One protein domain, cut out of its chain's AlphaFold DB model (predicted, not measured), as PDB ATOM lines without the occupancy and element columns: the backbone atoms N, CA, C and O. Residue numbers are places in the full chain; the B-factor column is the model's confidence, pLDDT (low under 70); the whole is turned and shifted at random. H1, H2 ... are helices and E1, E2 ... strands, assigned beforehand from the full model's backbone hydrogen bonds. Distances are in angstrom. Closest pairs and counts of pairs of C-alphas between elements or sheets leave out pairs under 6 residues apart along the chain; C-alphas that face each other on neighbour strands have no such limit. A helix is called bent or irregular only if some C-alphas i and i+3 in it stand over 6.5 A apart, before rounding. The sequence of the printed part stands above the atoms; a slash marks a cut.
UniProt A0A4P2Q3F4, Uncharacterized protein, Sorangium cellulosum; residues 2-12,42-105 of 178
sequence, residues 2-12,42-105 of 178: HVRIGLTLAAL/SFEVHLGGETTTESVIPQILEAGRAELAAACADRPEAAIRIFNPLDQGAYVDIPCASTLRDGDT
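What this domain is: This is residues 2 to 12 and 42 to 105 of the 178 residues of an uncharacterized protein of Sorangium cellulosum (UniProt A0A4P2Q3F4). Two ribbons of two strands each, E1 with E2 and E3 with E4, lie on either side of one kinked helix, H1, which fills the space between them near the middle of the model. The short helix H2 follows directly on E4 and packs on the later part of H1, residues 65 to 72, and residues 100 to 105 trail away from it. The printed part has 75 residues with two named helices and four named strands, in the order E1, E2, H1, E3, E4, H2 along the chain. Each of the two sheets is antiparallel, and the class is mixed, helices and strands. The whole is compact, with a radius of gyration of the C-alphas of 12.5 A, and the C-alphas span 34 by 30 by 21 A.

Where its parts are: The first sheet holds E1, residues 3 to 9, and E2, residues 42 to 47. E1 begins with C-alpha 3 at (-6.494, -34.107, 33.047) and measures 19.1 A from first to last C-alpha; E2 measures 15.8 A. H1, residues 56 to 72, is the longest helix with 17 residues and 21.0 A, and it begins with C-alpha 56 at (-1.673, -44.584, 30.157). It has a kink of 74 degrees near residue 66 and is irregular, with C-alphas 63 and 66 8.0 A apart. The second sheet holds E3, residues 79 to 83, 12.9 A long, and E4, residues 91 to 95, 13.2 A long. H2, residues 96 to 99, measures 5.2 A and ends with C-alpha 99 at (15.381, -47.816, 31.369).

How they stand to each other: E1 and E2 are antiparallel neighbours, with 151 degrees between their directions. The C-alphas of Thr 8 and Ser 42 face each other at 4.7 A, and N 7 and O 43 are within hydrogen-bond range at 3.5 A. H1 has 12 pairs of C-alphas within 8 A of E2, the closest those of Val 45 and Ala 63, 6.1 A apart. E1 and H1 are near each other, with 6 pairs of C-alphas within 10 A. Toward the second sheet, the closest C-alphas of H1 and E3 are those of Ile 57 and Ile 82, 7.0 A apart. The closest C-alphas of H1 and E4 are those of Ile 57 and Val 92, at 7.7 A. E3 and E4 form a hairpin, antiparallel with 160 degrees between their directions; N 80 and O 94 are 2.8 A apart and N 82 and O 92 are 2.9 A apart, both within hydrogen-bond range. H1 touches H2 with its residues 65 to 72 alone, and the closest C-alphas, those of Cys 72 and Cys 96, are 5.2 A apart. The closest C-alphas of E3 and H2 are those of Ala 79 and Cys 96, at 5.3 A. E1 and E3 are near each other, with 5 pairs of C-alphas within 10 A, while E2 is apart from E3 and from E4. In H1, 11 of 13 O i to N i+4 pairs are within hydrogen-bond range; H2 is too short for such a pair.

The domain as a whole: The two C-alphas farthest apart are those of His 2 and Glu 77, at 35.6 A. Residues 13 to 41 are not printed, and C-alphas 12 and 42 are 15.0 A apart across this cut, which falls in the link from E1 to E2. Of the links that are printed whole, E4 to H2 is tight, the other three are short, and none is long. The mean pLDDT of the printed part is 76.0. Confidence is under 70 at residues 2 to 12 and 99 to 105, and E1 has a mean of 49.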
ATOM      1  N   HIS A   2      -9.187 -32.150  29.677       39.72
ATOM      2  CA  HIS A   2      -7.752 -32.443  29.822       39.72
ATOM      3  C   HIS A   2      -7.466 -32.661  31.306       39.72
ATOM      4  O   HIS A   2      -7.820 -31.800  32.112       39.72
ATOM      5  N   VAL A   3      -6.867 -33.795  31.663       48.69
ATOM      6  CA  VAL A   3      -6.494 -34.107  33.047       48.69
ATOM      7  C   VAL A   3      -4.987 -33.903  33.177       48.69
ATOM      8  O   VAL A   3      -4.213 -34.444  32.391       48.69
ATOM      9  N   ARG A   4      -4.576 -33.070  34.136       45.03
ATOM     10  CA  ARG A   4      -3.170 -32.892  34.515       45.03
ATOM     11  C   ARG A   4      -2.934 -33.678  35.793       45.03
ATOM     12  O   ARG A   4      -3.645 -33.456  36.770       45.03
ATOM     13  N   ILE A   5      -1.965 -34.584  35.770       56.41
ATOM     14  CA  ILE A   5      -1.581 -35.388  36.931       56.41
ATOM     15  C   ILE A   5      -0.102 -35.115  37.185       56.41
ATOM     16  O   ILE A   5       0.722 -35.300  36.291       56.41
ATOM     17  N   GLY A   6       0.220 -34.637  38.387       43.97
ATOM     18  CA  GLY A   6       1.600 -34.571  38.860       43.97
ATOM     19  C   GLY A   6       1.981 -35.911  39.476       43.97
ATOM     20  O   GLY A   6       1.292 -36.371  40.386       43.97
ATOM     21  N   LEU A   7       3.052 -36.538  38.984       50.44
ATOM     22  CA  LEU A   7       3.649 -37.716  39.614       50.44
ATOM     23  C   LEU A   7       4.907 -37.303  40.381       50.44
ATOM     24  O   LEU A   7       5.797 -36.651  39.840       50.44
ATOM     25  N   THR A   8       4.980 -37.712  41.645       49.41
ATOM     26  CA  THR A   8       6.161 -37.549  42.498       49.41
ATOM     27  C   THR A   8       6.859 -38.892  42.655       49.41
ATOM     28  O   THR A   8       6.258 -39.834  43.175       49.41
ATOM     29  N   LEU A   9       8.128 -38.986  42.247       49.88
ATOM     30  CA  LEU A   9       8.965 -40.139  42.574       49.88
ATOM     31  C   LEU A   9       9.528 -39.970  43.985       49.88
ATOM     32  O   LEU A   9      10.374 -39.111  44.231       49.88
ATOM     33  N   ALA A  10       9.075 -40.818  44.905       45.25
ATOM     34  CA  ALA A  10       9.699 -40.982  46.208       45.25
ATOM     35  C   ALA A  10      10.586 -42.231  46.176       45.25
ATOM     36  O   ALA A  10      10.099 -43.345  45.981       45.25
ATOM     37  N   ALA A  11      11.893 -42.058  46.377       43.25
ATOM     38  CA  ALA A  11      12.779 -43.177  46.651       43.25
ATOM     39  C   ALA A  11      12.435 -43.720  48.047       43.25
ATOM     40  O   ALA A  11      12.855 -43.165  49.059       43.25
ATOM     41  N   LEU A  12      11.651 -44.797  48.106       40.28
ATOM     42  CA  LEU A  12      11.437 -45.553  49.338       40.28
ATOM     43  C   LEU A  12      12.773 -46.205  49.729       40.28
ATOM     44  O   LEU A  12      13.129 -47.286  49.261       40.28
ATOM     45  N   SER A  42       9.824 -34.592  40.121       78.31
ATOM     46  CA  SER A  42       8.456 -34.557  39.615       78.31
ATOM     47  C   SER A  42       8.455 -34.179  38.146       78.31
ATOM     48  O   SER A  42       9.278 -33.379  37.706       78.31
ATOM     49  N   PHE A  43       7.525 -34.761  37.401       80.81
ATOM     50  CA  PHE A  43       7.259 -34.407  36.017       80.81
ATOM     51  C   PHE A  43       5.749 -34.382  35.786       80.81
ATOM     52  O   PHE A  43       4.975 -35.038  36.492       80.81
ATOM     53  N   GLU A  44       5.329 -33.591  34.806       79.25
ATOM     54  CA  GLU A  44       3.928 -33.480  34.417       79.25
ATOM     55  C   GLU A  44       3.645 -34.376  33.213       79.25
ATOM     56  O   GLU A  44       4.401 -34.390  32.242       79.25
ATOM     57  N   VAL A  45       2.523 -35.093  33.261       81.88
ATOM     58  CA  VAL A  45       2.030 -35.884  32.129       81.88
ATOM     59  C   VAL A  45       0.682 -35.333  31.687       81.88
ATOM     60  O   VAL A  45      -0.235 -35.138  32.492       81.88
ATOM     61  N   HIS A  46       0.555 -35.087  30.386       80.06
ATOM     62  CA  HIS A  46      -0.711 -34.727  29.764       80.06
ATOM     63  C   HIS A  46      -1.379 -35.980  29.212       80.06
ATOM     64  O   HIS A  46      -0.938 -36.528  28.206       80.06
ATOM     65  N   LEU A  47      -2.457 -36.412  29.865       81.50
ATOM     66  CA  LEU A  47      -3.275 -37.516  29.378       81.50
ATOM     67  C   LEU A  47      -4.364 -36.963  28.456       81.50
ATOM     68  O   LEU A  47      -5.168 -36.109  28.855       81.50
ATOM     69  N   GLY A  48      -4.350 -37.423  27.208       79.88
ATOM     70  CA  GLY A  48      -5.371 -37.106  26.217       79.88
ATOM     71  C   GLY A  48      -6.719 -37.732  26.577       79.88
ATOM     72  O   GLY A  48      -6.809 -38.670  27.366       79.88
ATOM     73  N   GLY A  49      -7.799 -37.227  25.978       76.62
ATOM     74  CA  GLY A  49      -9.140 -37.791  26.183       76.62
ATOM     75  C   GLY A  49      -9.312 -39.208  25.617       76.62
ATOM     76  O   GLY A  49     -10.264 -39.886  25.983       76.62
ATOM     77  N   GLU A  50      -8.404 -39.642  24.740       83.50
ATOM     78  CA  GLU A  50      -8.356 -40.997  24.177       83.50
ATOM     79  C   GLU A  50      -7.464 -41.964  24.968       83.50
ATOM     80  O   GLU A  50      -7.357 -43.133  24.603       83.50
ATOM     81  N   THR A  51      -6.819 -41.498  26.042       85.12
ATOM     82  CA  THR A  51      -5.975 -42.352  26.875       85.12
ATOM     83  C   THR A  51      -6.828 -43.403  27.586       85.12
ATOM     84  O   THR A  51      -7.781 -43.094  28.301       85.12
ATOM     85  N   THR A  52      -6.453 -44.663  27.397       87.81
ATOM     86  CA  THR A  52      -7.072 -45.846  28.004       87.81
ATOM     87  C   THR A  52      -6.213 -46.387  29.144       87.81
ATOM     88  O   THR A  52      -5.031 -46.061  29.263       87.81
ATOM     89  N   THR A  53      -6.783 -47.272  29.962       85.06
ATOM     90  CA  THR A  53      -6.053 -48.010  31.007       85.06
ATOM     91  C   THR A  53      -4.846 -48.776  30.466       85.06
ATOM     92  O   THR A  53      -3.842 -48.869  31.163       85.06
ATOM     93  N   GLU A  54      -4.895 -49.257  29.225       84.19
ATOM     94  CA  GLU A  54      -3.774 -49.954  28.578       84.19
ATOM     95  C   GLU A  54      -2.675 -49.000  28.078       84.19
ATOM     96  O   GLU A  54      -1.502 -49.364  28.042       84.19
ATOM     97  N   SER A  55      -3.030 -47.769  27.695       86.44
ATOM     98  CA  SER A  55      -2.103 -46.821  27.053       86.44
ATOM     99  C   SER A  55      -1.524 -45.766  27.996       86.44
ATOM    100  O   SER A  55      -0.525 -45.127  27.666       86.44
ATOM    101  N   VAL A  56      -2.099 -45.600  29.187       88.81
ATOM    102  CA  VAL A  56      -1.673 -44.584  30.157       88.81
ATOM    103  C   VAL A  56      -0.284 -44.837  30.743       88.81
ATOM    104  O   VAL A  56       0.510 -43.904  30.823       88.81
ATOM    105  N   ILE A  57       0.055 -46.080  31.102       87.44
ATOM    106  CA  ILE A  57       1.385 -46.411  31.644       87.44
ATOM    107  C   ILE A  57       2.485 -46.168  30.594       87.44
ATOM    108  O   ILE A  57       3.449 -45.472  30.921       87.44
ATOM    109  N   PRO A  58       2.346 -46.631  29.333       87.19
ATOM    110  CA  PRO A  58       3.271 -46.261  28.261       87.19
ATOM    111  C   PRO A  58       3.437 -44.744  28.078       87.19
ATOM    112  O   PRO A  58       4.553 -44.272  27.887       87.19
ATOM    113  N   GLN A  59       2.357 -43.962  28.177       86.94
ATOM    114  CA  GLN A  59       2.437 -42.497  28.069       86.94
ATOM    115  C   GLN A  59       3.189 -41.858  29.246       86.94
ATOM    116  O   GLN A  59       3.976 -40.934  29.040       86.94
ATOM    117  N   ILE A  60       2.978 -42.350  30.470       86.94
ATOM    118  CA  ILE A  60       3.709 -41.888  31.661       86.94
ATOM    119  C   ILE A  60       5.199 -42.205  31.526       86.94
ATOM    120  O   ILE A  60       6.034 -41.356  31.832       86.94
ATOM    121  N   LEU A  61       5.531 -43.404  31.044       88.06
ATOM    122  CA  LEU A  61       6.908 -43.817  30.790       88.06
ATOM    123  C   LEU A  61       7.610 -42.914  29.787       88.06
ATOM    124  O   LEU A  61       8.743 -42.500  30.021       88.06
ATOM    125  N   GLU A  62       6.924 -42.599  28.694       87.69
ATOM    126  CA  GLU A  62       7.463 -41.740  27.650       87.69
ATOM    127  C   GLU A  62       7.726 -40.326  28.173       87.69
ATOM    128  O   GLU A  62       8.821 -39.791  28.005       87.69
ATOM    129  N   ALA A  63       6.748 -39.740  28.869       87.94
ATOM    130  CA  ALA A  63       6.863 -38.395  29.422       87.94
ATOM    131  C   ALA A  63       7.915 -38.299  30.541       87.94
ATOM    132  O   ALA A  63       8.620 -37.298  30.649       87.94
ATOM    133  N   GLY A  64       8.031 -39.339  31.368       86.25
ATOM    134  CA  GLY A  64       8.933 -39.388  32.515       86.25
ATOM    135  C   GLY A  64      10.331 -39.909  32.208       86.25
ATOM    136  O   GLY A  64      11.154 -39.956  33.117       86.25
ATOM    137  N   ARG A  65      10.624 -40.321  30.969       86.19
ATOM    138  CA  ARG A  65      11.811 -41.126  30.645       86.19
ATOM    139  C   ARG A  65      13.119 -40.539  31.176       86.19
ATOM    140  O   ARG A  65      13.906 -41.261  31.780       86.19
ATOM    141  N   ALA A  66      13.338 -39.238  30.987       84.50
ATOM    142  CA  ALA A  66      14.553 -38.562  31.441       84.50
ATOM    143  C   ALA A  66      14.691 -38.577  32.973       84.50
ATOM    144  O   ALA A  66      15.760 -38.892  33.496       84.50
ATOM    145  N   GLU A  67      13.603 -38.299  33.691       85.62
ATOM    146  CA  GLU A  67      13.586 -38.304  35.155       85.62
ATOM    147  C   GLU A  67      13.724 -39.719  35.722       85.62
ATOM    148  O   GLU A  67      14.470 -39.938  36.676       85.62
ATOM    149  N   LEU A  68      13.057 -40.696  35.100       85.38
ATOM    150  CA  LEU A  68      13.139 -42.112  35.455       85.38
ATOM    151  C   LEU A  68      14.561 -42.652  35.251       85.38
ATOM    152  O   LEU A  68      15.108 -43.289  36.148       85.38
ATOM    153  N   ALA A  69      15.194 -42.351  34.114       85.31
ATOM    154  CA  ALA A  69      16.577 -42.736  33.842       85.31
ATOM    155  C   ALA A  69      17.543 -42.095  34.846       85.31
ATOM    156  O   ALA A  69      18.417 -42.766  35.394       85.31
ATOM    157  N   ALA A  70      17.348 -40.811  35.149       85.06
ATOM    158  CA  ALA A  70      18.170 -40.106  36.117       85.06
ATOM    159  C   ALA A  70      17.940 -40.589  37.562       85.06
ATOM    160  O   ALA A  70      18.834 -40.428  38.387       85.06
ATOM    161  N   ALA A  71      16.768 -41.140  37.893       82.88
ATOM    162  CA  ALA A  71      16.503 -41.783  39.183       82.88
ATOM    163  C   ALA A  71      17.120 -43.190  39.264       82.88
ATOM    164  O   ALA A  71      17.557 -43.620  40.330       82.88
ATOM    165  N   CYS A  72      17.187 -43.893  38.134       87.06
ATOM    166  CA  CYS A  72      17.818 -45.204  38.016       87.06
ATOM    167  C   CYS A  72      19.351 -45.157  37.964       87.06
ATOM    168  O   CYS A  72      19.986 -46.182  38.200       87.06
ATOM    169  N   ALA A  73      19.949 -43.998  37.668       84.31
ATOM    170  CA  ALA A  73      21.396 -43.843  37.505       84.31
ATOM    171  C   ALA A  73      22.197 -44.310  38.732       84.31
ATOM    172  O   ALA A  73      23.239 -44.945  38.576       84.31
ATOM    173  N   ASP A  74      21.684 -44.048  39.936       80.94
ATOM    174  CA  ASP A  74      22.363 -44.393  41.190       80.94
ATOM    175  C   ASP A  74      22.067 -45.828  41.664       80.94
ATOM    176  O   ASP A  74      22.793 -46.352  42.507       80.94
ATOM    177  N   ARG A  75      21.001 -46.467  41.150       80.25
ATOM    178  CA  ARG A  75      20.541 -47.814  41.548       80.25
ATOM    179  C   ARG A  75      20.012 -48.622  40.350       80.25
ATOM    180  O   ARG A  75      18.796 -48.781  40.208       80.25
ATOM    181  N   PRO A  76      20.895 -49.142  39.479       82.62
ATOM    182  CA  PRO A  76      20.500 -49.887  38.279       82.62
ATOM    183  C   PRO A  76      19.781 -51.217  38.576       82.62
ATOM    184  O   PRO A  76      19.041 -51.716  37.729       82.62
ATOM    185  N   GLU A  77      19.975 -51.788  39.764       82.25
ATOM    186  CA  GLU A  77      19.335 -53.020  40.241       82.25
ATOM    187  C   GLU A  77      17.917 -52.817  40.796       82.25
ATOM    188  O   GLU A  77      17.209 -53.794  41.044       82.25
ATOM    189  N   ALA A  78      17.489 -51.568  41.000       86.44
ATOM    190  CA  ALA A  78      16.154 -51.260  41.496       86.44
ATOM    191  C   ALA A  78      15.080 -51.424  40.404       86.44
ATOM    192  O   ALA A  78      15.369 -51.533  39.212       86.44
ATOM    193  N   ALA A  79      13.813 -51.400  40.814       86.75
ATOM    194  CA  ALA A  79      12.673 -51.289  39.910       86.75
ATOM    195  C   ALA A  79      11.833 -50.063  40.278       86.75
ATOM    196  O   ALA A  79      11.664 -49.744  41.458       86.75
ATOM    197  N   ILE A  80      11.304 -49.380  39.265       86.94
ATOM    198  CA  ILE A  80      10.361 -48.278  39.434       86.94
ATOM    199  C   ILE A  80       8.948 -48.821  39.275       86.94
ATOM    200  O   ILE A  80       8.605 -49.369  38.228       86.94
ATOM    201  N   ARG A  81       8.116 -48.618  40.296       87.75
ATOM    202  CA  ARG A  81       6.689 -48.935  40.257       87.75
ATOM    203  C   ARG A  81       5.895 -47.755  39.715       87.75
ATOM    204  O   ARG A  81       5.915 -46.677  40.308       87.75
ATOM    205  N   ILE A  82       5.166 -47.964  38.624       87.56
ATOM    206  CA  ILE A  82       4.256 -46.971  38.043       87.56
ATOM    207  C   ILE A  82       2.823 -47.442  38.238       87.56
ATOM    208  O   ILE A  82       2.440 -48.506  37.761       87.56
ATOM    209  N   PHE A  83       2.027 -46.626  38.922       86.81
ATOM    210  CA  PHE A  83       0.610 -46.888  39.146       86.81
ATOM    211  C   PHE A  83      -0.237 -46.331  38.006       86.81
ATOM    212  O   PHE A  83       0.013 -45.232  37.508       86.81
ATOM    213  N   ASN A  84      -1.266 -47.079  37.624       86.69
ATOM    214  CA  ASN A  84      -2.256 -46.639  36.661       86.69
ATOM    215  C   ASN A  84      -3.219 -45.637  37.326       86.69
ATOM    216  O   ASN A  84      -3.965 -46.018  38.227       86.69
ATOM    217  N   PRO A  85      -3.271 -44.367  36.893       84.00
ATOM    218  CA  PRO A  85      -4.193 -43.404  37.487       84.00
ATOM    219  C   PRO A  85      -5.659 -43.653  37.097       84.00
ATOM    220  O   PRO A  85      -6.556 -43.095  37.723       84.00
ATOM    221  N   LEU A  86      -5.910 -44.452  36.055       84.12
ATOM    222  CA  LEU A  86      -7.246 -44.781  35.559       84.12
ATOM    223  C   LEU A  86      -7.791 -46.097  36.138       84.12
ATOM    224  O   LEU A  86      -8.982 -46.360  35.986       84.12
ATOM    225  N   ASP A  87      -6.953 -46.900  36.802       86.31
ATOM    226  CA  ASP A  87      -7.334 -48.179  37.407       86.31
ATOM    227  C   ASP A  87      -6.674 -48.358  38.782       86.31
ATOM    228  O   ASP A  87      -5.466 -48.585  38.902       86.31
ATOM    229  N   GLN A  88      -7.484 -48.223  39.836       76.31
ATOM    230  CA  GLN A  88      -7.024 -48.272  41.223       76.31
ATOM    231  C   GLN A  88      -6.578 -49.690  41.591       76.31
ATOM    232  O   GLN A  88      -7.379 -50.527  41.993       76.31
ATOM    233  N   GLY A  89      -5.272 -49.930  41.494       78.44
ATOM    234  CA  GLY A  89      -4.644 -51.204  41.841       78.44
ATOM    235  C   GLY A  89      -3.789 -51.779  40.720       78.44
ATOM    236  O   GLY A  89      -2.923 -52.604  40.997       78.44
ATOM    237  N   ALA A  90      -3.955 -51.304  39.483       86.44
ATOM    238  CA  ALA A  90      -3.067 -51.677  38.395       86.44
ATOM    239  C   ALA A  90      -1.735 -50.921  38.509       86.44
ATOM    240  O   ALA A  90      -1.692 -49.695  38.645       86.44
ATOM    241  N   TYR A  91      -0.634 -51.662  38.436       87.06
ATOM    242  CA  TYR A  91       0.716 -51.115  38.414       87.06
ATOM    243  C   TYR A  91       1.610 -51.944  37.497       87.06
ATOM    244  O   TYR A  91       1.317 -53.099  37.192       87.06
ATOM    245  N   VAL A  92       2.711 -51.338  37.069       87.75
ATOM    246  CA  VAL A  92       3.798 -52.022  36.371       87.75
ATOM    247  C   VAL A  92       5.100 -51.695  37.087       87.75
ATOM    248  O   VAL A  92       5.385 -50.528  37.357       87.75
ATOM    249  N   ASP A  93       5.880 -52.733  37.378       87.38
ATOM    250  CA  ASP A  93       7.242 -52.606  37.885       87.38
ATOM    251  C   ASP A  93       8.223 -52.661  36.713       87.38
ATOM    252  O   ASP A  93       8.192 -53.575  35.890       87.38
ATOM    253  N   ILE A  94       9.090 -51.656  36.624       85.81
ATOM    254  CA  ILE A  94      10.000 -51.467  35.497       85.81
ATOM    255  C   ILE A  94      11.421 -51.520  36.032       85.81
ATOM    256  O   ILE A  94      11.817 -50.622  36.781       85.81
ATOM    257  N   PRO A  95      12.203 -52.548  35.671       87.75
ATOM    258  CA  PRO A  95      13.587 -52.639  36.102       87.75
ATOM    259  C   PRO A  95      14.386 -51.433  35.605       87.75
ATOM    260  O   PRO A  95      14.335 -51.092  34.420       87.75
ATOM    261  N   CYS A  96      15.174 -50.821  36.485       85.12
ATOM    262  CA  CYS A  96      16.059 -49.712  36.138       85.12
ATOM    263  C   CYS A  96      17.112 -50.102  35.091       85.12
ATOM    264  O   CYS A  96      17.510 -49.297  34.250       85.12
ATOM    265  N   ALA A  97      17.509 -51.374  35.073       80.94
ATOM    266  CA  ALA A  97      18.355 -51.931  34.024       80.94
ATOM    267  C   ALA A  97      17.734 -51.807  32.618       80.94
ATOM    268  O   ALA A  97      18.469 -51.708  31.638       80.94
ATOM    269  N   SER A  98      16.400 -51.798  32.508       76.31
ATOM    270  CA  SER A  98      15.680 -51.669  31.237       76.31
ATOM    271  C   SER A  98      15.592 -50.216  30.769       76.31
ATOM    272  O   SER A  98      15.686 -49.962  29.575       76.31
ATOM    273  N   THR A  99      15.454 -49.255  31.689       69.38
ATOM    274  CA  THR A  99      15.381 -47.816  31.369       69.38
ATOM    275  C   THR A  99      16.741 -47.204  31.043       69.38
ATOM    276  O   THR A  99      16.813 -46.248  30.278       69.38
ATOM    277  N   LEU A 100      17.830 -47.757  31.580       62.28
ATOM    278  CA  LEU A 100      19.198 -47.340  31.247       62.28
ATOM    279  C   LEU A 100      19.701 -47.930  29.918       62.28
ATOM    280  O   LEU A 100      20.728 -47.493  29.397       62.28
ATOM    281  N   ARG A 101      18.997 -48.923  29.363       61.38
ATOM    282  CA  ARG A 101      19.396 -49.672  28.165       61.38
ATOM    283  C   ARG A 101      18.652 -49.191  26.917       61.38
ATOM    284  O   ARG A 101      18.211 -49.994  26.102       61.38
ATOM    285  N   ASP A 102      18.545 -47.882  26.724       52.97
ATOM    286  CA  ASP A 102      18.092 -47.328  25.445       52.97
ATOM    287  C   ASP A 102      19.266 -47.320  24.459       52.97
ATOM    288  O   ASP A 102      20.005 -46.344  24.316       52.97
ATOM    289  N   GLY A 103      19.465 -48.471  23.813       48.84
ATOM    290  CA  GLY A 103      20.518 -48.663  22.824       48.84
ATOM    291  C   GLY A 103      20.327 -49.817  21.845       48.84
ATOM    292  O   GLY A 103      20.911 -49.724  20.781       48.84
ATOM    293  N   ASP A 104      19.532 -50.858  22.135       38.84
ATOM    294  CA  ASP A 104      19.176 -51.870  21.127       38.84
ATOM    295  C   ASP A 104      18.071 -52.835  21.592       38.84
ATOM    296  O   ASP A 104      18.162 -53.477  22.638       38.84
ATOM    297  N   THR A 105      17.096 -53.017  20.697       38.28
ATOM    298  CA  THR A 105      16.159 -54.147  20.555       38.28
ATOM    299  C   THR A 105      15.120 -54.428  21.648       38.28
ATOM    300  O   THR A 105      15.399 -54.937  22.725       38.28
TER     301      THR A 105